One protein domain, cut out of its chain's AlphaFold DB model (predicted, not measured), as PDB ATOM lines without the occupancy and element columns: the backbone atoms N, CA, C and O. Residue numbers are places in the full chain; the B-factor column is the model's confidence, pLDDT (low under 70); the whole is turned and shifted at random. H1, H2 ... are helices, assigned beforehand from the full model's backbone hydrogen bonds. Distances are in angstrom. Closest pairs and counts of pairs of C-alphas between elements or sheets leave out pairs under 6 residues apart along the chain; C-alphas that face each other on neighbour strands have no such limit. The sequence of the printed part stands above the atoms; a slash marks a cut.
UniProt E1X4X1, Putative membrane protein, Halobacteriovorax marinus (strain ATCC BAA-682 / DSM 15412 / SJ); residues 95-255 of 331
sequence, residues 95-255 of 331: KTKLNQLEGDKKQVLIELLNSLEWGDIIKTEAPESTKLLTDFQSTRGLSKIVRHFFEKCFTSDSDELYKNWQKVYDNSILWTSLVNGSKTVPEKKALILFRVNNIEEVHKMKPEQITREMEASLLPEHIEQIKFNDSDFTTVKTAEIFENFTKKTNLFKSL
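This is residues 95 to 255 of the 331 residues of the protein "Putative membrane protein" of Halobacteriovorax marinus (strain ATCC BAA-682 / DSM 15412 / SJ) (UniProt E1X4X1). An elongated helical body is built along one long helix, H5, with H2 packed on its first part, residues 158 to 165, H4 packed on its residues 165 to 176, and H10 packed on its residues 167 to 175 and running on to the far end of the body, where H6 packs on H10 and H7 and H8 pack on H6. H1 folds back on H2 at the first end, H3 packs on H5 and the start of H10, and H9 packs on H4. The printed part has 161 residues, with ten named helices, H1 to H10 in chain order, and no named strand; the class is all helix. The whole is compact, with a radius of gyration of the C-alphas of 16.2 A, and spans 53 by 29 by 25 A.

H1, residues 95 to 100, and H2, residues 106 to 118, form a helical hairpin at a shallow tilt of 7 degrees; their closest C-alphas, those of Leu 98 and Lys 106, are 6.8 A apart. H3, residues 127 to 132, and H2 are apart. H2, H4, residues 142 to 152, and H5, residues 158 to 181, form an up-and-down bundle, each helix running against the one before. H2 touches H4 with residues 113 to 117 alone, closest at the C-alphas of Leu 116 and Ser 143, 5.1 A. H4 and H5 are a hairpin at a shallow tilt of 32 degrees, only just short of steep, closest at the C-alphas of Leu 142 and Thr 176, 6.1 A. H5 is the hub, touching five helices; with residues 170 to 174 alone it touches H3, the C-alphas of Ser 129 and Leu 174 being 5.2 A apart. H10, residues 238 to 254, touches H5 with residues 238 to 242 alone, closest at the C-alphas of Asn 171 and Thr 238, 5.3 A. H6, residues 185 to 192, touches H10 at a steep tilt of 44 degrees, opposite ways, closest at the C-alphas of Ala 190 and Lys 248, 4.9 A. H7, residues 199 to 204, only just touches H6, with 3 pairs of C-alphas within 8 A, closest Lys 189 and Val 202, 6.1 A. H8, residues 207 to 216, touches H6, closest at the C-alphas of Ile 192 and Glu 213, 6.3 A. H9, residues 220 to 223, touches H4, closest at the C-alphas of Ile 145 and Pro 220, 5.1 A. Every O i to N i+4 pair is within hydrogen-bond range in H1, H3, H4, H5, H6, H7, H8 and H10; H2 has 6 of 9, and H9 is too short for such a pair.

H1 begins at C-alpha 95, (281.703, 248.000, 261.435). From first to last C-alpha H2 measures 19.3 A, H4 15.4 A, H5 33.3 A, H8 14.2 A and H10 24.6 A. H5 begins at C-alpha 158, (289.821, 251.374, 250.904), and H10 ends at C-alpha 254, (259.705, 227.250, 225.638).

The two C-alphas farthest apart, those of Glu 102 and Leu 255, are 53.8 A apart. The printed part has no cut. The link from H9 to H10, residues 224 to 237, is long. Residue 118 is under 70 in pLDDT; the mean of the printed part is 90.9.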
ATOM      1  N   LYS A  95     281.731 246.585 261.046       82.88
ATOM      2  CA  LYS A  95     281.703 248.000 261.435       82.88
ATOM      3  C   LYS A  95     282.963 248.434 262.190       82.88
ATOM      4  O   LYS A  95     283.491 249.511 261.941       82.88
ATOM      5  N   THR A  96     283.481 247.590 263.081       82.38
ATOM      6  CA  THR A  96     284.740 247.829 263.800       82.38
ATOM      7  C   THR A  96     285.930 247.810 262.844       82.38
ATOM      8  O   THR A  96     286.775 248.696 262.938       82.38
ATOM      9  N   LYS A  97     285.965 246.866 261.893       84.06
ATOM     10  CA  LYS A  97     287.022 246.801 260.870       84.06
ATOM     11  C   LYS A  97     287.005 248.029 259.953       84.06
ATOM     12  O   LYS A  97     288.046 248.621 259.703       84.06
ATOM     13  N   LEU A  98     285.821 248.477 259.526       85.00
ATOM     14  CA  LEU A  98     285.658 249.713 258.748       85.00
ATOM     15  C   LEU A  98     286.094 250.959 259.523       85.00
ATOM     16  O   LEU A  98     286.699 251.863 258.956       85.00
ATOM     17  N   ASN A  99     285.815 251.020 260.826       83.31
ATOM     18  CA  ASN A  99     286.215 252.155 261.656       83.31
ATOM     19  C   ASN A  99     287.739 252.287 261.791       83.31
ATOM     20  O   ASN A  99     288.213 253.397 262.031       83.31
ATOM     21  N   GLN A 100     288.483 251.194 261.609       83.75
ATOM     22  CA  GLN A 100     289.947 251.164 261.620       83.75
ATOM     23  C   GLN A 100     290.572 251.491 260.256       83.75
ATOM     24  O   GLN A 100     291.765 251.763 260.203       83.75
ATOM     25  N   LEU A 101     289.791 251.490 259.168       84.06
ATOM     26  CA  LEU A 101     290.283 251.916 257.860       84.06
ATOM     27  C   LEU A 101     290.511 253.429 257.835       84.06
ATOM     28  O   LEU A 101     289.720 254.217 258.375       84.06
ATOM     29  N   GLU A 102     291.572 253.813 257.140       75.75
ATOM     30  CA  GLU A 102     291.860 255.178 256.716       75.75
ATOM     31  C   GLU A 102     291.597 255.276 255.209       75.75
ATOM     32  O   GLU A 102     291.881 254.335 254.467       75.75
ATOM     33  N   GLY A 103     291.001 256.380 254.755       78.06
ATOM     34  CA  GLY A 103     290.731 256.610 253.334       78.06
ATOM     35  C   GLY A 103     289.425 257.349 253.057       78.06
ATOM     36  O   GLY A 103     288.468 257.299 253.837       78.06
ATOM     37  N   ASP A 104     289.374 258.004 251.899       83.44
ATOM     38  CA  ASP A 104     288.276 258.888 251.489       83.44
ATOM     39  C   ASP A 104     286.950 258.135 251.277       83.44
ATOM     40  O   ASP A 104     285.865 258.707 251.391       83.44
ATOM     41  N   LYS A 105     287.016 256.824 251.004       86.81
ATOM     42  CA  LYS A 105     285.844 255.964 250.758       86.81
ATOM     43  C   LYS A 105     285.212 255.379 252.016       86.81
ATOM     44  O   LYS A 105     284.129 254.799 251.937       86.81
ATOM     45  N   LYS A 106     285.827 255.568 253.187       85.56
ATOM     46  CA  LYS A 106     285.348 255.022 254.466       85.56
ATOM     47  C   LYS A 106     283.884 255.357 254.749       85.56
ATOM     48  O   LYS A 106     283.120 254.477 255.137       85.56
ATOM     49  N   GLN A 107     283.488 256.614 254.553       86.38
ATOM     50  CA  GLN A 107     282.128 257.054 254.864       86.38
ATOM     51  C   GLN A 107     281.087 256.353 253.980       86.38
ATOM     52  O   GLN A 107     280.059 255.913 254.487       86.38
ATOM     53  N   VAL A 108     281.395 256.178 252.692       88.38
ATOM     54  CA  VAL A 108     280.526 255.485 251.727       88.38
ATOM     55  C   VAL A 108     280.389 254.001 252.082       88.38
ATOM     56  O   VAL A 108     279.293 253.451 252.066       88.38
ATOM     57  N   LEU A 109     281.485 253.353 252.486       90.00
ATOM     58  CA  LEU A 109     281.474 251.960 252.951       90.00
ATOM     59  C   LEU A 109     280.611 251.769 254.212       90.00
ATOM     60  O   LEU A 109     279.885 250.781 254.334       90.00
ATOM     61  N   ILE A 110     280.670 252.718 255.152       87.88
ATOM     62  CA  ILE A 110     279.828 252.714 256.358       87.88
ATOM     63  C   ILE A 110     278.356 252.924 255.990       87.88
ATOM     64  O   ILE A 110     277.487 252.253 256.548       87.88
ATOM     65  N   GLU A 111     278.067 253.831 255.057       88.31
ATOM     66  CA  GLU A 111     276.712 254.090 254.570       88.31
ATOM     67  C   GLU A 111     276.103 252.845 253.913       88.31
ATOM     68  O   GLU A 111     275.003 252.441 254.292       88.31
ATOM     69  N   LEU A 112     276.857 252.169 253.040       89.12
ATOM     70  CA  LEU A 112     276.477 250.882 252.447       89.12
ATOM     71  C   LEU A 112     276.136 249.835 253.513       89.12
ATOM     72  O   LEU A 112     275.110 249.165 253.420       89.12
ATOM     73  N   LEU A 113     276.967 249.699 254.551       87.69
ATOM     74  CA  LEU A 113     276.718 248.734 255.624       87.69
ATOM     75  C   LEU A 113     275.461 249.084 256.439       87.69
ATOM     76  O   LEU A 113     274.692 248.185 256.789       87.69
ATOM     77  N   ASN A 114     275.244 250.368 256.737       85.56
ATOM     78  CA  ASN A 114     274.074 250.836 257.486       85.56
ATOM     79  C   ASN A 114     272.780 250.707 256.663       85.56
ATOM     80  O   ASN A 114     271.733 250.393 257.225       85.56
ATOM     81  N   SER A 115     272.842 250.882 255.339       84.06
ATOM     82  CA  SER A 115     271.701 250.692 254.429       84.06
ATOM     83  C   SER A 115     271.075 249.295 254.575       84.06
ATOM     84  O   SER A 115     269.854 249.135 254.521       84.06
ATOM     85  N   LEU A 116     271.896 248.279 254.860       81.94
ATOM     86  CA  LEU A 116     271.453 246.897 255.063       81.94
ATOM     87  C   LEU A 116     270.672 246.677 256.365       81.94
ATOM     88  O   LEU A 116     269.952 245.684 256.465       81.94
ATOM     89  N   GLU A 117     270.843 247.541 257.370       73.62
ATOM     90  CA  GLU A 117     270.117 247.447 258.648       73.62
ATOM     91  C   GLU A 117     268.656 247.862 258.483       73.62
ATOM     92  O   GLU A 117     267.769 247.255 259.084       73.62
ATOM     93  N   TRP A 118     268.416 248.841 257.614       69.81
ATOM     94  CA  TRP A 118     267.090 249.384 257.322       69.81
ATOM     95  C   TRP A 118     266.440 248.738 256.095       69.81
ATOM     96  O   TRP A 118     265.231 248.840 255.908       69.81
ATOM     97  N   GLY A 119     267.222 248.000 255.299       71.00
ATOM     98  CA  GLY A 119     266.761 247.404 254.046       71.00
ATOM     99  C   GLY A 119     266.603 248.431 252.927       71.00
ATOM    100  O   GLY A 119     265.937 248.140 251.933       71.00
ATOM    101  N   ASP A 120     267.214 249.604 253.079       79.25
ATOM    102  CA  ASP A 120     267.162 250.684 252.106       79.25
ATOM    103  C   ASP A 120     268.202 250.439 251.012       79.25
ATOM    104  O   ASP A 120     269.403 250.306 251.268       79.25
ATOM    105  N   ILE A 121     267.725 250.360 249.770       85.31
ATOM    106  CA  ILE A 121     268.576 250.180 248.595       85.31
ATOM    107  C   ILE A 121     269.135 251.537 248.170       85.31
ATOM    108  O   ILE A 121     268.392 252.420 247.729       85.31
ATOM    109  N   ILE A 122     270.457 251.676 248.227       89.31
ATOM    110  CA  ILE A 122     271.169 252.851 247.728       89.31
ATOM    111  C   ILE A 122     271.377 252.679 246.221       89.31
ATOM    112  O   ILE A 122     272.349 252.081 245.769       89.31
ATOM    113  N   LYS A 123     270.437 253.196 245.420       88.12
ATOM    114  CA  LYS A 123     270.425 253.006 243.955       88.12
ATOM    115  C   LYS A 123     271.699 253.496 243.256       88.12
ATOM    116  O   LYS A 123     272.099 252.911 242.255       88.12
ATOM    117  N   THR A 124     272.341 254.545 243.776       89.81
ATOM    118  CA  THR A 124     273.599 255.080 243.222       89.81
ATOM    119  C   THR A 124     274.752 254.083 243.312       89.81
ATOM    120  O   THR A 124     275.646 254.124 242.476       89.81
ATOM    121  N   GLU A 125     274.697 253.155 244.269       91.50
ATOM    122  CA  GLU A 125     275.709 252.117 244.477       91.50
ATOM    123  C   GLU A 125     275.352 250.778 243.812       91.50
ATOM    124  O   GLU A 125     276.116 249.823 243.903       91.50
ATOM    125  N   ALA A 126     274.207 250.702 243.124       92.06
ATOM    126  CA  ALA A 126     273.773 249.538 242.347       92.06
ATOM    127  C   ALA A 126     273.273 249.949 240.946       92.06
ATOM    128  O   ALA A 126     272.094 249.747 240.609       92.06
ATOM    129  N   PRO A 127     274.126 250.598 240.131       92.75
ATOM    130  CA  PRO A 127     273.712 251.193 238.866       92.75
ATOM    131  C   PRO A 127     273.224 250.156 237.847       92.75
ATOM    132  O   PRO A 127     272.227 250.406 237.164       92.75
ATOM    133  N   GLU A 128     273.864 248.986 237.750       94.31
ATOM    134  CA  GLU A 128     273.476 247.976 236.759       94.31
ATOM    135  C   GLU A 128     272.165 247.294 237.152       94.31
ATOM    136  O   GLU A 128     271.270 247.167 236.315       94.31
ATOM    137  N   SER A 129     271.976 246.947 238.428       93.12
ATOM    138  CA  SER A 129     270.683 246.454 238.925       93.12
ATOM    139  C   SER A 129     269.563 247.447 238.669       93.12
ATOM    140  O   SER A 129     268.500 247.056 238.195       93.12
ATOM    141  N   THR A 130     269.801 248.734 238.939       91.56
ATOM    142  CA  THR A 130     268.806 249.794 238.718       91.56
ATOM    143  C   THR A 130     268.402 249.900 237.247       91.56
ATOM    144  O   THR A 130     267.256 250.213 236.945       91.56
ATOM    145  N   LYS A 131     269.332 249.637 236.325       93.56
ATOM    146  CA  LYS A 131     269.083 249.663 234.882       93.56
ATOM    147  C   LYS A 131     268.350 248.415 234.383       93.56
ATOM    148  O   LYS A 131     267.538 248.513 233.466       93.56
ATOM    149  N   LEU A 132     268.683 247.244 234.927       92.75
ATOM    150  CA  LEU A 132     268.178 245.950 234.456       92.75
ATOM    151  C   LEU A 132     266.822 245.581 235.068       92.75
ATOM    152  O   LEU A 132     266.030 244.883 234.433       92.75
ATOM    153  N   LEU A 133     266.551 246.031 236.292       88.56
ATOM    154  CA  LEU A 133     265.298 245.780 236.993       88.56
ATOM    155  C   LEU A 133     264.275 246.874 236.681       88.56
ATOM    156  O   LEU A 133     264.566 248.059 236.796       88.56
ATOM    157  N   THR A 134     263.045 246.472 236.359       77.31
ATOM    158  CA  THR A 134     261.924 247.411 236.197       77.31
ATOM    159  C   THR A 134     261.502 248.018 237.535       77.31
ATOM    160  O   THR A 134     261.239 249.211 237.599       77.31
ATOM    161  N   ASP A 135     261.477 247.198 238.592       78.81
ATOM    162  CA  ASP A 135     261.176 247.586 239.972       78.81
ATOM    163  C   ASP A 135     261.956 246.704 240.955       78.81
ATOM    164  O   ASP A 135     262.038 245.481 240.780       78.81
ATOM    165  N   PHE A 136     262.465 247.308 242.031       78.19
ATOM    166  CA  PHE A 136     263.050 246.561 243.144       78.19
ATOM    167  C   PHE A 136     261.959 245.810 243.903       78.19
ATOM    168  O   PHE A 136     260.916 246.365 244.248       78.19
ATOM    169  N   GLN A 137     262.204 244.528 244.154       83.38
ATOM    170  CA  GLN A 137     261.281 243.667 244.888       83.38
ATOM    171  C   GLN A 137     261.661 243.633 246.374       83.38
ATOM    172  O   GLN A 137     262.546 244.359 246.821       83.38
ATOM    173  N   SER A 138     260.982 242.789 247.155       79.62
ATOM    174  CA  SER A 138     261.295 242.585 248.576       79.62
ATOM    175  C   SER A 138     262.799 242.397 248.815       79.62
ATOM    176  O   SER A 138     263.456 241.636 248.107       79.62
ATOM    177  N   THR A 139     263.329 243.031 249.862       84.81
ATOM    178  CA  THR A 139     264.738 242.931 250.285       84.81
ATOM    179  C   THR A 139     265.010 241.714 251.176       84.81
ATOM    180  O   THR A 139     266.060 241.609 251.815       84.81
ATOM    181  N   ARG A 140     264.079 240.746 251.225       89.06
ATOM    182  CA  ARG A 140     264.246 239.489 251.969       89.06
ATOM    183  C   ARG A 140     265.552 238.801 251.554       89.06
ATOM    184  O   ARG A 140     265.752 238.489 250.385       89.06
ATOM    185  N   GLY A 141     266.415 238.534 252.535       88.50
ATOM    186  CA  GLY A 141     267.706 237.860 252.340       88.50
ATOM    187  C   GLY A 141     268.873 238.783 251.974       88.50
ATOM    188  O   GLY A 141     270.016 238.380 252.174       88.50
ATOM    189  N   LEU A 142     268.620 240.028 251.546       92.19
ATOM    190  CA  LEU A 142     269.658 240.954 251.074       92.19
ATOM    191  C   LEU A 142     270.747 241.197 252.118       92.19
ATOM    192  O   LEU A 142     271.925 241.002 251.836       92.19
ATOM    193  N   SER A 143     270.363 241.549 253.344       91.38
ATOM    194  CA  SER A 143     271.323 241.838 254.414       91.38
ATOM    195  C   SER A 143     272.212 240.642 254.759       91.38
ATOM    196  O   SER A 143     273.392 240.828 255.046       91.38
ATOM    197  N   LYS A 144     271.677 239.415 254.697       91.62
ATOM    198  CA  LYS A 144     272.443 238.184 254.946       91.62
ATOM    199  C   LYS A 144     273.481 237.951 253.851       91.62
ATOM    200  O   LYS A 144     274.637 237.689 254.163       91.62
ATOM    201  N   ILE A 145     273.065 238.081 252.592       94.19
ATOM    202  CA  ILE A 145     273.916 237.886 251.413       94.19
ATOM    203  C   ILE A 145     275.027 238.931 251.384       94.19
ATOM    204  O   ILE A 145     276.203 238.578 251.352       94.19
ATOM    205  N   VAL A 146     274.665 240.213 251.472       94.12
ATOM    206  CA  VAL A 146     275.635 241.304 251.372       94.12
ATOM    207  C   VAL A 146     276.652 241.237 252.507       94.12
ATOM    208  O   VAL A 146     277.846 241.294 252.236       94.12
ATOM    209  N   ARG A 147     276.222 241.050 253.766       92.44
ATOM    210  CA  ARG A 147     277.158 240.958 254.903       92.44
ATOM    211  C   ARG A 147     278.143 239.806 254.743       92.44
ATOM    212  O   ARG A 147     279.331 240.003 254.968       92.44
ATOM    213  N   HIS A 148     277.661 238.636 254.327       93.94
ATOM    214  CA  HIS A 148     278.512 237.469 254.095       93.94
ATOM    215  C   HIS A 148     279.592 237.754 253.048       93.94
ATOM    216  O   HIS A 148     280.778 237.532 253.289       93.94
ATOM    217  N   PHE A 149     279.203 238.300 251.895       94.62
ATOM    218  CA  PHE A 149     280.163 238.586 250.835       94.62
ATOM    219  C   PHE A 149     281.070 239.780 251.154       94.62
ATOM    220  O   PHE A 149     282.240 239.729 250.795       94.62
ATOM    221  N   PHE A 150     280.594 240.789 251.891       94.06
ATOM    222  CA  PHE A 150     281.422 241.888 252.404       94.06
ATOM    223  C   PHE A 150     282.511 241.400 253.363       94.06
ATOM    224  O   PHE A 150     283.643 241.871 253.278       94.06
ATOM    225  N   GLU A 151     282.196 240.449 254.253       92.06
ATOM    226  CA  GLU A 151     283.195 239.794 255.110       92.06
ATOM    227  C   GLU A 151     284.242 239.056 254.273       92.06
ATOM    228  O   GLU A 151     285.435 239.146 254.561       92.06
ATOM    229  N   LYS A 152     283.803 238.363 253.220       90.38
ATOM    230  CA  LYS A 152     284.669 237.561 252.353       90.38
ATOM    231  C   LYS A 152     285.609 238.395 251.481       90.38
ATOM    232  O   LYS A 152     286.739 237.977 251.259       90.38
ATOM    233  N   CYS A 153     285.156 239.545 250.981       90.81
ATOM    234  CA  CYS A 153     285.956 240.431 250.129       90.81
ATOM    235  C   CYS A 153     286.592 241.607 250.888       90.81
ATOM    236  O   CYS A 153     286.981 242.596 250.269       90.81
ATOM    237  N   PHE A 154     286.691 241.522 252.220       90.19
ATOM    238  CA  PHE A 154     287.307 242.574 253.023       90.19
ATOM    239  C   PHE A 154     288.819 242.667 252.763       90.19
ATOM    240  O   PHE A 154     289.549 241.689 252.930       90.19
ATOM    241  N   THR A 155     289.294 243.863 252.429       87.31
ATOM    242  CA  THR A 155     290.704 244.198 252.197       87.31
ATOM    243  C   THR A 155     291.066 245.480 252.950       87.31
ATOM    244  O   THR A 155     290.193 246.255 253.344       87.31
ATOM    245  N   SER A 156     292.361 245.697 253.192       82.44
ATOM    246  CA  SER A 156     292.854 246.904 253.875       82.44
ATOM    247  C   SER A 156     292.922 248.138 252.967       82.44
ATOM    248  O   SER A 156     292.982 249.253 253.473       82.44
ATOM    249  N   ASP A 157     292.916 247.953 251.644       86.69
ATOM    250  CA  ASP A 157     292.868 249.045 250.667       86.69
ATOM    251  C   ASP A 157     291.425 249.545 250.512       86.69
ATOM    252  O   ASP A 157     290.551 248.813 250.049       86.69
ATOM    253  N   SER A 158     291.172 250.801 250.895       83.69
ATOM    254  CA  SER A 158     289.821 251.374 250.904       83.69
ATOM    255  C   SER A 158     289.194 251.552 249.512       83.69
ATOM    256  O   SER A 158     287.972 251.445 249.384       83.69
ATOM    257  N   ASP A 159     289.999 251.789 248.472       87.12
ATOM    258  CA  ASP A 159     289.507 251.988 247.105       87.12
ATOM    259  C   ASP A 159     289.189 250.648 246.443       87.12
ATOM    260  O   ASP A 159     288.157 250.501 245.776       87.12
ATOM    261  N   GLU A 160     290.056 249.654 246.639       90.25
ATOM    262  CA  GLU A 160     289.797 248.286 246.193       90.25
ATOM    263  C   GLU A 160     288.588 247.692 246.929       90.25
ATOM    264  O   GLU A 160     287.696 247.119 246.295       90.25
ATOM    265  N   LEU A 161     288.505 247.904 248.246       92.62
ATOM    266  CA  LEU A 161     287.380 247.470 249.068       92.62
ATOM    267  C   LEU A 161     286.064 248.063 248.568       92.62
ATOM    268  O   LEU A 161     285.097 247.327 248.384       92.62
ATOM    269  N   TYR A 162     286.030 249.374 248.306       93.06
ATOM    270  CA  TYR A 162     284.841 250.041 247.781       93.06
ATOM    271  C   TYR A 162     284.408 249.476 246.430       93.06
ATOM    272  O   TYR A 162     283.234 249.149 246.267       93.06
ATOM    273  N   LYS A 163     285.334 249.267 245.487       92.88
ATOM    274  CA  LYS A 163     285.008 248.652 244.188       92.88
ATOM    275  C   LYS A 163     284.433 247.243 244.347       92.88
ATOM    276  O   LYS A 163     283.432 246.910 243.710       92.88
ATOM    277  N   ASN A 164     285.038 246.426 245.208       93.75
ATOM    278  CA  ASN A 164     284.580 245.063 245.472       93.75
ATOM    279  C   ASN A 164     283.201 245.055 246.145       93.75
ATOM    280  O   ASN A 164     282.317 244.299 245.743       93.75
ATOM    281  N   TRP A 165     282.990 245.920 247.137       94.75
ATOM    282  CA  TRP A 165     281.722 246.038 247.854       94.75
ATOM    283  C   TRP A 165     280.606 246.573 246.972       94.75
ATOM    284  O   TRP A 165     279.516 246.013 246.998       94.75
ATOM    285  N   GLN A 166     280.872 247.586 246.150       94.88
ATOM    286  CA  GLN A 166     279.896 248.107 245.198       94.88
ATOM    287  C   GLN A 166     279.422 246.999 244.249       94.88
ATOM    288  O   GLN A 166     278.226 246.792 244.069       94.88
ATOM    289  N   LYS A 167     280.355 246.205 243.715       95.19
ATOM    290  CA  LYS A 167     280.032 245.081 242.833       95.19
ATOM    291  C   LYS A 167     279.223 243.987 243.529       95.19
ATOM    292  O   LYS A 167     278.228 243.513 242.986       95.19
ATOM    293  N   VAL A 168     279.624 243.602 244.740       95.81
ATOM    294  CA  VAL A 168     278.884 242.634 245.565       95.81
ATOM    295  C   VAL A 168     277.483 243.144 245.883       95.81
ATOM    296  O   VAL A 168     276.524 242.374 245.829       95.81
ATOM    297  N   TYR A 169     277.354 244.426 246.215       95.31
ATOM    298  CA  TYR A 169     276.088 245.065 246.540       95.31
ATOM    299  C   TYR A 169     275.143 245.054 245.337       95.31
ATOM    300  O   TYR A 169     274.014 244.577 245.459       95.31
ATOM    301  N   ASP A 170     275.637 245.463 244.166       95.38
ATOM    302  CA  ASP A 170     274.894 245.438 242.906       95.38
ATOM    303  C   ASP A 170     274.439 244.004 242.560       95.38
ATOM    304  O   ASP A 170     273.243 243.737 242.440       95.38
ATOM    305  N   ASN A 171     275.354 243.026 242.553       96.50
ATOM    306  CA  ASN A 171     275.015 241.616 242.312       96.50
ATOM    307  C   ASN A 171     273.973 241.075 243.313       96.50
ATOM    308  O   ASN A 171     273.068 240.329 242.930       96.50
ATOM    309  N   SER A 172     274.070 241.451 244.592       95.56
ATOM    310  CA  SER A 172     273.151 241.011 245.654       95.56
ATOM    311  C   SER A 172     271.753 241.598 245.503       95.56
ATOM    312  O   SER A 172     270.763 240.894 245.720       95.56
ATOM    313  N   ILE A 173     271.650 242.869 245.110       94.75
ATOM    314  CA  ILE A 173     270.364 243.513 244.836       94.75
ATOM    315  C   ILE A 173     269.699 242.871 243.626       94.75
ATOM    316  O   ILE A 173     268.515 242.528 243.711       94.75
ATOM    317  N   LEU A 174     270.444 242.652 242.537       96.00
ATOM    318  CA  LEU A 174     269.921 241.948 241.371       96.00
ATOM    319  C   LEU A 174     269.404 240.568 241.779       96.00
ATOM    320  O   LEU A 174     268.237 240.253 241.561       96.00
ATOM    321  N   TRP A 175     270.261 239.761 242.404       96.44
ATOM    322  CA  TRP A 175     269.950 238.382 242.764       96.44
ATOM    323  C   TRP A 175     268.709 238.282 243.654       96.44
ATOM    324  O   TRP A 175     267.769 237.552 243.338       96.44
ATOM    325  N   THR A 176     268.658 239.059 244.738       94.88
ATOM    326  CA  THR A 176     267.503 239.052 245.649       94.88
ATOM    327  C   THR A 176     266.233 239.556 244.978       94.88
ATOM    328  O   THR A 176     265.168 238.978 245.196       94.88
ATOM    329  N   SER A 177     266.330 240.568 244.113       94.62
ATOM    330  CA  SER A 177     265.181 241.063 243.352       94.62
ATOM    331  C   SER A 177     264.645 240.014 242.381       94.62
ATOM    332  O   SER A 177     263.430 239.845 242.289       94.62
ATOM    333  N   LEU A 178     265.518 239.260 241.706       95.81
ATOM    334  CA  LEU A 178     265.113 238.156 240.833       95.81
ATOM    335  C   LEU A 178     264.440 237.031 241.631       95.81
ATOM    336  O   LEU A 178     263.357 236.575 241.258       95.81
ATOM    337  N   VAL A 179     265.035 236.610 242.751       95.69
ATOM    338  CA  VAL A 179     264.495 235.534 243.600       95.69
ATOM    339  C   VAL A 179     263.141 235.916 244.194       95.69
ATOM    340  O   VAL A 179     262.172 235.168 244.049       95.69
ATOM    341  N   ASN A 180     263.039 237.095 244.806       93.25
ATOM    342  CA  ASN A 180     261.807 237.554 245.446       93.25
ATOM    343  C   ASN A 180     260.740 238.002 244.429       93.25
ATOM    344  O   ASN A 180     259.548 237.955 244.734       93.25
ATOM    345  N   GLY A 181     261.151 238.421 243.230       92.62
ATOM    346  CA  GLY A 181     260.275 238.855 242.140       92.62
ATOM    347  C   GLY A 181     259.715 237.740 241.266       92.62
ATOM    348  O   GLY A 181     258.777 237.984 240.508       92.62
ATOM    349  N   SER A 182     260.268 236.530 241.352       93.94
ATOM    350  CA  SER A 182     259.884 235.407 240.492       93.94
ATOM    351  C   SER A 182     258.480 234.897 240.814       93.94
ATOM    352  O   SER A 182     258.243 234.227 241.825       93.94
ATOM    353  N   LYS A 183     257.531 235.169 239.914       91.56
ATOM    354  CA  LYS A 183     256.118 234.786 240.078       91.56
ATOM    355  C   LYS A 183     255.818 233.469 239.380       91.56
ATOM    356  O   LYS A 183     255.056 232.651 239.898       91.56
ATOM    357  N   THR A 184     256.428 233.246 238.221       94.50
ATOM    358  CA  THR A 184     256.102 232.117 237.347       94.50
ATOM    359  C   THR A 184     256.995 230.904 237.617       94.50
ATOM    360  O   THR A 184     258.128 231.027 238.080       94.50
ATOM    361  N   VAL A 185     256.497 229.699 237.314       94.75
ATOM    362  CA  VAL A 185     257.290 228.459 237.433       94.75
ATOM    363  C   VAL A 185     258.567 228.501 236.573       94.75
ATOM    364  O   VAL A 185     259.611 228.106 237.093       94.75
ATOM    365  N   PRO A 186     258.552 229.002 235.318       96.00
ATOM    366  CA  PRO A 186     259.768 229.144 234.518       96.00
ATOM    367  C   PRO A 186     260.851 230.025 235.148       96.00
ATOM    368  O   PRO A 186     262.015 229.641 235.122       96.00
ATOM    369  N   GLU A 187     260.484 231.165 235.741       96.31
ATOM    370  CA  GLU A 187     261.438 232.063 236.415       96.31
ATOM    371  C   GLU A 187     262.073 231.380 237.631       96.31
ATOM    372  O   GLU A 187     263.292 231.390 237.795       96.31
ATOM    373  N   LYS A 188     261.255 230.701 238.445       97.44
ATOM    374  CA  LYS A 188     261.741 229.952 239.611       97.44
ATOM    375  C   LYS A 188     262.707 228.843 239.194       97.44
ATOM    376  O   LYS A 188     263.810 228.754 239.718       97.44
ATOM    377  N   LYS A 189     262.335 228.031 238.197       97.19
ATOM    378  CA  LYS A 189     263.210 226.979 237.651       97.19
ATOM    379  C   LYS A 189     264.507 227.552 237.071       97.19
ATOM    380  O   LYS A 189     265.567 226.964 237.263       97.19
ATOM    381  N   ALA A 190     264.454 228.714 236.421       96.12
ATOM    382  CA  ALA A 190     265.643 229.380 235.897       96.12
ATOM    383  C   ALA A 190     266.648 229.754 236.994       96.12
ATOM    384  O   ALA A 190     267.848 229.570 236.793       96.12
ATOM    385  N   LEU A 191     266.168 230.234 238.144       96.69
ATOM    386  CA  LEU A 191     267.010 230.547 239.302       96.69
ATOM    387  C   LEU A 191     267.602 229.292 239.942       96.69
ATOM    388  O   LEU A 191     268.802 229.244 240.192       96.69
ATOM    389  N   ILE A 192     266.794 228.246 240.118       96.56
ATOM    390  CA  ILE A 192     267.253 226.966 240.680       96.56
ATOM    391  C   ILE A 192     268.357 226.350 239.811       96.56
ATOM    392  O   ILE A 192     269.341 225.823 240.331       96.56
ATOM    393  N   LEU A 193     268.246 226.486 238.486       94.81
ATOM    394  CA  LEU A 193     269.228 225.984 237.524       94.81
ATOM    395  C   LEU A 193     270.607 226.672 237.622       94.81
ATOM    396  O   LEU A 193     271.573 226.188 237.042       94.81
ATOM    397  N   PHE A 194     270.755 227.794 238.338       93.19
ATOM    398  CA  PHE A 194     272.096 228.305 238.661       93.19
ATOM    399  C   PHE A 194     272.853 227.410 239.644       93.19
ATOM    400  O   PHE A 194     274.079 227.376 239.598       93.19
ATOM    401  N   ARG A 195     272.138 226.696 240.516       90.62
ATOM    402  CA  ARG A 195     272.715 225.865 241.577       90.62
ATOM    403  C   ARG A 195     272.663 224.386 241.216       90.62
ATOM    404  O   ARG A 195     273.664 223.681 241.284       90.62
ATOM    405  N   VAL A 196     271.488 223.919 240.808       91.31
ATOM    406  CA  VAL A 196     271.271 222.540 240.377       91.31
ATOM    407  C   VAL A 196     271.612 222.475 238.897       91.31
ATOM    408  O   VAL A 196     270.749 222.710 238.056       91.31
ATOM    409  N   ASN A 197     272.880 222.199 238.572       84.44
ATOM    410  CA  ASN A 197     273.394 222.151 237.195       84.44
ATOM    411  C   ASN A 197     272.925 220.897 236.419       84.44
ATOM    412  O   ASN A 197     273.703 220.222 235.750       84.44
ATOM    413  N   ASN A 198     271.644 220.558 236.554       90.88
ATOM    414  CA  ASN A 198     270.967 219.480 235.856       90.88
ATOM    415  C   ASN A 198     269.578 219.971 235.428       90.88
ATOM    416  O   ASN A 198     268.653 220.082 236.234       90.88
ATOM    417  N   ILE A 199     269.434 220.274 234.137       92.88
ATOM    418  CA  ILE A 199     268.189 220.822 233.581       92.88
ATOM    419  C   ILE A 199     267.043 219.821 233.706       92.88
ATOM    420  O   ILE A 199     265.916 220.231 233.976       92.88
ATOM    421  N   GLU A 200     267.310 218.525 233.539       92.56
ATOM    422  CA  GLU A 200     266.290 217.480 233.639       92.56
ATOM    423  C   GLU A 200     265.693 217.407 235.037       92.56
ATOM    424  O   GLU A 200     264.468 217.403 235.190       92.56
ATOM    425  N   GLU A 201     266.554 217.422 236.051       94.38
ATOM    426  CA  GLU A 201     266.126 217.432 237.443       94.38
ATOM    427  C   GLU A 201     265.225 218.640 237.716       94.38
ATOM    428  O   GLU A 201     264.083 218.481 238.149       94.38
ATOM    429  N   VAL A 202     265.692 219.843 237.368       95.75
ATOM    430  CA  VAL A 202     264.946 221.092 237.579       95.75
ATOM    431  C   VAL A 202     263.632 221.112 236.792       95.75
ATOM    432  O   VAL A 202     262.603 221.587 237.285       95.75
ATOM    433  N   HIS A 203     263.621 220.569 235.574       93.94
ATOM    434  CA  HIS A 203     262.417 220.488 234.756       93.94
ATOM    435  C   HIS A 203     261.345 219.602 235.399       93.94
ATOM    436  O   HIS A 203     260.167 219.966 235.360       93.94
ATOM    437  N   LYS A 204     261.739 218.508 236.058       93.75
ATOM    438  CA  LYS A 204     260.829 217.546 236.702       93.75
ATOM    439  C   LYS A 204     260.476 217.901 238.157       93.75
ATOM    440  O   LYS A 204     259.644 217.223 238.758       93.75
ATOM    441  N   MET A 205     261.049 218.973 238.720       95.81
ATOM    442  CA  MET A 205     260.783 219.387 240.105       95.81
ATOM    443  C   MET A 205     259.308 219.706 240.372       95.81
ATOM    444  O   MET A 205     258.646 220.422 239.612       95.81
ATOM    445  N   LYS A 206     258.834 219.227 241.526       95.62
ATOM    446  CA  LYS A 206     257.492 219.495 242.059       95.62
ATOM    447  C   LYS A 206     257.412 220.872 242.741       95.62
ATOM    448  O   LYS A 206     258.443 221.394 243.174       95.62
ATOM    449  N   PRO A 207     256.212 221.464 242.896       94.00
ATOM    450  CA  PRO A 207     256.044 222.790 243.502       94.00
ATOM    451  C   PRO A 207     256.672 222.956 244.897       94.00
ATOM    452  O   PRO A 207     257.224 224.015 245.208       94.00
ATOM    453  N   GLU A 208     256.638 221.918 245.732       94.69
ATOM    454  CA  GLU A 208     257.199 221.946 247.089       94.69
ATOM    455  C   GLU A 208     258.731 221.988 247.060       94.69
ATOM    456  O   GLU A 208     259.353 222.726 247.826       94.69
ATOM    457  N   GLN A 209     259.341 221.233 246.139       96.12
ATOM    458  CA  GLN A 209     260.787 221.255 245.906       96.12
ATOM    459  C   GLN A 209     261.215 222.621 245.377       96.12
ATOM    460  O   GLN A 209     262.129 223.219 245.930       96.12
ATOM    461  N   ILE A 210     260.490 223.162 244.390       96.44
ATOM    462  CA  ILE A 210     260.746 224.505 243.852       96.44
ATOM    463  C   ILE A 210     260.725 225.543 244.977       96.44
ATOM    464  O   ILE A 210     261.604 226.392 245.044       96.44
ATOM    465  N   THR A 211     259.746 225.473 245.880       95.00
ATOM    466  CA  THR A 211     259.641 226.431 246.990       95.00
ATOM    467  C   THR A 211     260.847 226.343 247.924       95.00
ATOM    468  O   THR A 211     261.457 227.366 248.221       95.00
ATOM    469  N   ARG A 212     261.241 225.127 248.325       95.31
ATOM    470  CA  ARG A 212     262.425 224.902 249.170       95.31
ATOM    471  C   ARG A 212     263.706 225.426 248.518       95.31
ATOM    472  O   ARG A 212     264.515 226.073 249.172       95.31
ATOM    473  N   GLU A 213     263.868 225.165 247.228       95.56
ATOM    474  CA  GLU A 213     265.033 225.575 246.445       95.56
ATOM    475  C   GLU A 213     265.117 227.092 246.233       95.56
ATOM    476  O   GLU A 213     266.193 227.693 246.281       95.56
ATOM    477  N   MET A 214     263.967 227.745 246.074       95.75
ATOM    478  CA  MET A 214     263.884 229.204 246.026       95.75
ATOM    479  C   MET A 214     264.287 229.841 247.360       95.75
ATOM    480  O   MET A 214     264.990 230.849 247.366       95.75
ATOM    481  N   GLU A 215     263.899 229.254 248.495       93.81
ATOM    482  CA  GLU A 215     264.345 229.738 249.807       93.81
ATOM    483  C   GLU A 215     265.841 229.503 250.029       93.81
ATOM    484  O   GLU A 215     266.532 230.389 250.533       93.81
ATOM    485  N   ALA A 216     266.357 228.352 249.592       94.56
ATOM    486  CA  ALA A 216     267.783 228.046 249.618       94.56
ATOM    487  C   ALA A 216     268.607 229.057 248.801       94.56
ATOM    488  O   ALA A 216     269.710 229.414 249.210       94.56
ATOM    489  N   SER A 217     268.049 229.588 247.710       94.88
ATOM    490  CA  SER A 217     268.686 230.607 246.862       94.88
ATOM    491  C   SER A 217     268.886 231.964 247.558       94.88
ATOM    492  O   SER A 217     269.601 232.813 247.035       94.88
ATOM    493  N   LEU A 218     268.286 232.186 248.734       94.75
ATOM    494  CA  LEU A 218     268.515 233.378 249.566       94.75
ATOM    495  C   LEU A 218     269.605 233.174 250.633       94.75
ATOM    496  O   LEU A 218     269.852 234.081 251.432       94.75
ATOM    497  N   LEU A 219     270.222 231.991 250.684       94.50
ATOM    498  CA  LEU A 219     271.268 231.661 251.645       94.50
ATOM    499  C   LEU A 219     272.659 231.840 251.007       94.50
ATOM    500  O   LEU A 219     272.889 231.298 249.920       94.50
ATOM    501  N   PRO A 220     273.590 232.579 251.645       94.50
ATOM    502  CA  PRO A 220     274.899 232.876 251.062       94.50
ATOM    503  C   PRO A 220     275.691 231.631 250.650       94.50
ATOM    504  O   PRO A 220     276.254 231.602 249.560       94.50
ATOM    505  N   GLU A 221     275.666 230.578 251.467       93.44
ATOM    506  CA  GLU A 221     276.371 229.316 251.229       93.44
ATOM    507  C   GLU A 221     275.973 228.632 249.914       93.44
ATOM    508  O   GLU A 221     276.797 227.978 249.276       93.44
ATOM    509  N   HIS A 222     274.728 228.809 249.466       93.81
ATOM    510  CA  HIS A 222     274.278 228.282 248.181       93.81
ATOM    511  C   HIS A 222     274.704 229.174 247.019       93.81
ATOM    512  O   HIS A 222     275.013 228.662 245.946       93.81
ATOM    513  N   ILE A 223     274.745 230.492 247.224       94.75
ATOM    514  CA  ILE A 223     275.173 231.450 246.198       94.75
ATOM    515  C   ILE A 223     276.668 231.287 245.907       94.75
ATOM    516  O   ILE A 223     277.086 231.371 244.756       94.75
ATOM    517  N   GLU A 224     277.479 230.985 246.923       92.81
ATOM    518  CA  GLU A 224     278.916 230.729 246.764       92.81
ATOM    519  C   GLU A 224     279.249 229.554 245.843       92.81
ATOM    520  O   GLU A 224     280.313 229.534 245.222       92.81
ATOM    521  N   GLN A 225     278.351 228.573 245.764       89.94
ATOM    522  CA  GLN A 225     278.519 227.386 244.928       89.94
ATOM    523  C   GLN A 225     278.209 227.671 243.452       89.94
ATOM    524  O   GLN A 225     278.542 226.859 242.588       89.94
ATOM    525  N   ILE A 226     277.586 228.813 243.147       92.12
ATOM    526  CA  ILE A 226     277.214 229.188 241.786       92.12
ATOM    527  C   ILE A 226     278.454 229.683 241.038       92.12
ATOM    528  O   ILE A 226     279.192 230.553 241.506       92.12
ATOM    529  N   LYS A 227     278.651 229.149 239.832       87.12
ATOM    530  CA  LYS A 227     279.669 229.604 238.883       87.12
ATOM    531  C   LYS A 227     279.007 230.264 237.679       87.12
ATOM    532  O   LYS A 227     278.099 229.694 237.073       87.12
ATOM    533  N   PHE A 228     279.476 231.458 237.338       88.31
ATOM    534  CA  PHE A 228     278.993 232.263 236.219       88.31
ATOM    535  C   PHE A 228     280.123 232.405 235.198       88.31
ATOM    536  O   PHE A 228     281.032 233.187 235.442       88.31
ATOM    537  N   ASN A 229     280.118 231.596 234.127       80.25
ATOM    538  CA  ASN A 229     281.165 231.575 233.083       80.25
ATOM    539  C   ASN A 229     282.586 231.795 233.655       80.25
ATOM    540  O   ASN A 229     283.262 232.768 233.329       80.25
ATOM    541  N   ASP A 230     282.983 230.918 234.582       81.69
ATOM    542  CA  ASP A 230     284.275 230.911 235.293       81.69
ATOM    543  C   ASP A 230     284.504 232.005 236.356       81.69
ATOM    544  O   ASP A 230     285.513 231.980 237.060       81.69
ATOM    545  N   SER A 231     283.539 232.900 236.570       90.69
ATOM    546  CA  SER A 231     283.530 233.885 237.660       90.69
ATOM    547  C   SER A 231     282.697 233.417 238.856       90.69
ATOM    548  O   SER A 231     281.739 232.645 238.733       90.69
ATOM    549  N   ASP A 232     283.059 233.895 240.044       92.94
ATOM    550  CA  ASP A 232     282.250 233.734 241.252       92.94
ATOM    551  C   ASP A 232     281.292 234.915 241.453       92.94
ATOM    552  O   ASP A 232     281.343 235.921 240.748       92.94
ATOM    553  N   PHE A 233     280.413 234.809 242.446       93.88
ATOM    554  CA  PHE A 233     279.430 235.852 242.737       93.88
ATOM    555  C   PHE A 233     280.053 237.222 243.067       93.88
ATOM    556  O   PHE A 233     279.462 238.261 242.774       93.88
ATOM    557  N   THR A 234     281.256 237.248 243.647       92.38
ATOM    558  CA  THR A 234     281.955 238.494 243.994       92.38
ATOM    559  C   THR A 234     282.585 239.188 242.785       92.38
ATOM    560  O   THR A 234     282.816 240.394 242.814       92.38
ATOM    561  N   THR A 235     282.831 238.449 241.700       92.31
ATOM    562  CA  THR A 235     283.573 238.928 240.525       92.31
ATOM    563  C   THR A 235     282.786 238.873 239.215       92.31
ATOM    564  O   THR A 235     283.199 239.504 238.240       92.31
ATOM    565  N   VAL A 236     281.626 238.223 239.170       95.31
ATOM    566  CA  VAL A 236     280.747 238.220 237.994       95.31
ATOM    567  C   VAL A 236     280.201 239.621 237.702       95.31
ATOM    568  O   VAL A 236     279.995 240.435 238.607       95.31
ATOM    569  N   LYS A 237     279.973 239.927 236.421       95.62
ATOM    570  CA  LYS A 237     279.275 241.150 236.004       95.62
ATOM    571  C   LYS A 237     277.771 241.017 236.263       95.62
ATOM    572  O   LYS A 237     277.167 240.034 235.846       95.62
ATOM    573  N   THR A 238     277.142 242.048 236.826       95.94
ATOM    574  CA  THR A 238     275.690 242.091 237.080       95.94
ATOM    575  C   THR A 238     274.860 241.734 235.841       95.94
ATOM    576  O   THR A 238     273.952 240.907 235.903       95.94
ATOM    577  N   ALA A 239     275.220 242.291 234.678       95.62
ATOM    578  CA  ALA A 239     274.553 242.005 233.407       95.62
ATOM    579  C   ALA A 239     274.585 240.515 233.031       95.62
ATOM    580  O   ALA A 239     273.594 239.977 232.548       95.62
ATOM    581  N   GLU A 240     275.684 239.821 233.321       95.25
ATOM    582  CA  GLU A 240     275.836 238.402 233.007       95.25
ATOM    583  C   GLU A 240     274.885 237.524 233.835       95.25
ATOM    584  O   GLU A 240     274.298 236.569 233.315       95.25
ATOM    585  N   ILE A 241     274.679 237.858 235.115       96.19
ATOM    586  CA  ILE A 241     273.679 237.186 235.960       96.19
ATOM    587  C   ILE A 241     272.296 237.313 235.304       96.19
ATOM    588  O   ILE A 241     271.579 236.318 235.152       96.19
ATOM    589  N   PHE A 242     271.936 238.526 234.880       96.12
ATOM    590  CA  PHE A 242     270.632 238.819 234.292       96.12
ATOM    591  C   PHE A 242     270.427 238.163 232.918       96.12
ATOM    592  O   PHE A 242     269.358 237.611 232.642       96.12
ATOM    593  N   GLU A 243     271.449 238.164 232.064       94.12
ATOM    594  CA  GLU A 243     271.429 237.493 230.762       94.12
ATOM    595  C   GLU A 243     271.238 235.982 230.921       94.12
ATOM    596  O   GLU A 243     270.369 235.387 230.277       94.12
ATOM    597  N   ASN A 244     271.984 235.363 231.841       93.38
ATOM    598  CA  ASN A 244     271.847 233.945 232.153       93.38
ATOM    599  C   ASN A 244     270.457 233.613 232.709       93.38
ATOM    600  O   ASN A 244     269.856 232.614 232.306       93.38
ATOM    601  N   PHE A 245     269.920 234.454 233.599       95.25
ATOM    602  CA  PHE A 245     268.564 234.302 234.123       95.25
ATOM    603  C   PHE A 245     267.525 234.381 233.000       95.25
ATOM    604  O   PHE A 245     266.649 233.518 232.901       95.25
ATOM    605  N   THR A 246     267.656 235.363 232.108       93.62
ATOM    606  CA  THR A 246     266.756 235.557 230.964       93.62
ATOM    607  C   THR A 246     266.811 234.367 230.006       93.62
ATOM    608  O   THR A 246     265.771 233.822 229.629       93.62
ATOM    609  N   LYS A 247     268.017 233.900 229.658       92.06
ATOM    610  CA  LYS A 247     268.234 232.733 228.791       92.06
ATOM    611  C   LYS A 247     267.585 231.474 229.370       92.06
ATOM    612  O   LYS A 247     266.836 230.796 228.667       92.06
ATOM    613  N   LYS A 248     267.817 231.190 230.656       93.88
ATOM    614  CA  LYS A 248     267.238 230.032 231.362       93.88
ATOM    615  C   LYS A 248     265.718 230.152 231.520       93.88
ATOM    616  O   LYS A 248     265.002 229.174 231.325       93.88
ATOM    617  N   THR A 249     265.200 231.348 231.795       95.06
ATOM    618  CA  THR A 249     263.751 231.599 231.863       95.06
ATOM    619  C   THR A 249     263.088 231.333 230.516       95.06
ATOM    620  O   THR A 249     262.050 230.673 230.453       95.06
ATOM    621  N   ASN A 250     263.700 231.796 229.425       93.31
ATOM    622  CA  ASN A 250     263.202 231.559 228.073       93.31
ATOM    623  C   ASN A 250     263.231 230.075 227.690       93.31
ATOM    624  O   ASN A 250     262.289 229.619 227.042       93.31
ATOM    625  N   LEU A 251     264.237 229.314 228.137       94.38
ATOM    626  CA  LEU A 251     264.244 227.856 227.995       94.38
ATOM    627  C   LEU A 251     263.005 227.245 228.658       94.38
ATOM    628  O   LEU A 251     262.209 226.593 227.989       94.38
ATOM    629  N   PHE A 252     262.800 227.485 229.957       95.25
ATOM    630  CA  PHE A 252     261.687 226.859 230.677       95.25
ATOM    631  C   PHE A 252     260.313 227.321 230.185       95.25
ATOM    632  O   PHE A 252     259.377 226.532 230.233       95.25
ATOM    633  N   LYS A 253     260.184 228.554 229.675       93.19
ATOM    634  CA  LYS A 253     258.966 229.008 228.981       93.19
ATOM    635  C   LYS A 253     258.731 228.224 227.689       93.19
ATOM    636  O   LYS A 253     257.600 227.850 227.412       93.19
ATOM    637  N   SER A 254     259.787 227.963 226.921       92.69
ATOM    638  CA  SER A 254     259.705 227.250 225.638       92.69
ATOM    639  C   SER A 254     259.456 225.750 225.796       92.69
ATOM    640  O   SER A 254     258.895 225.132 224.897       92.69
ATOM    641  N   LEU A 255     259.832 225.180 226.945       93.69
ATOM    642  CA  LEU A 255     259.552 223.792 227.321       93.69
ATOM    643  C   LEU A 255     258.126 223.569 227.853       93.69
ATOM    644  O   LEU A 255     257.778 222.439 228.179       93.69
TER     645      LEU A 255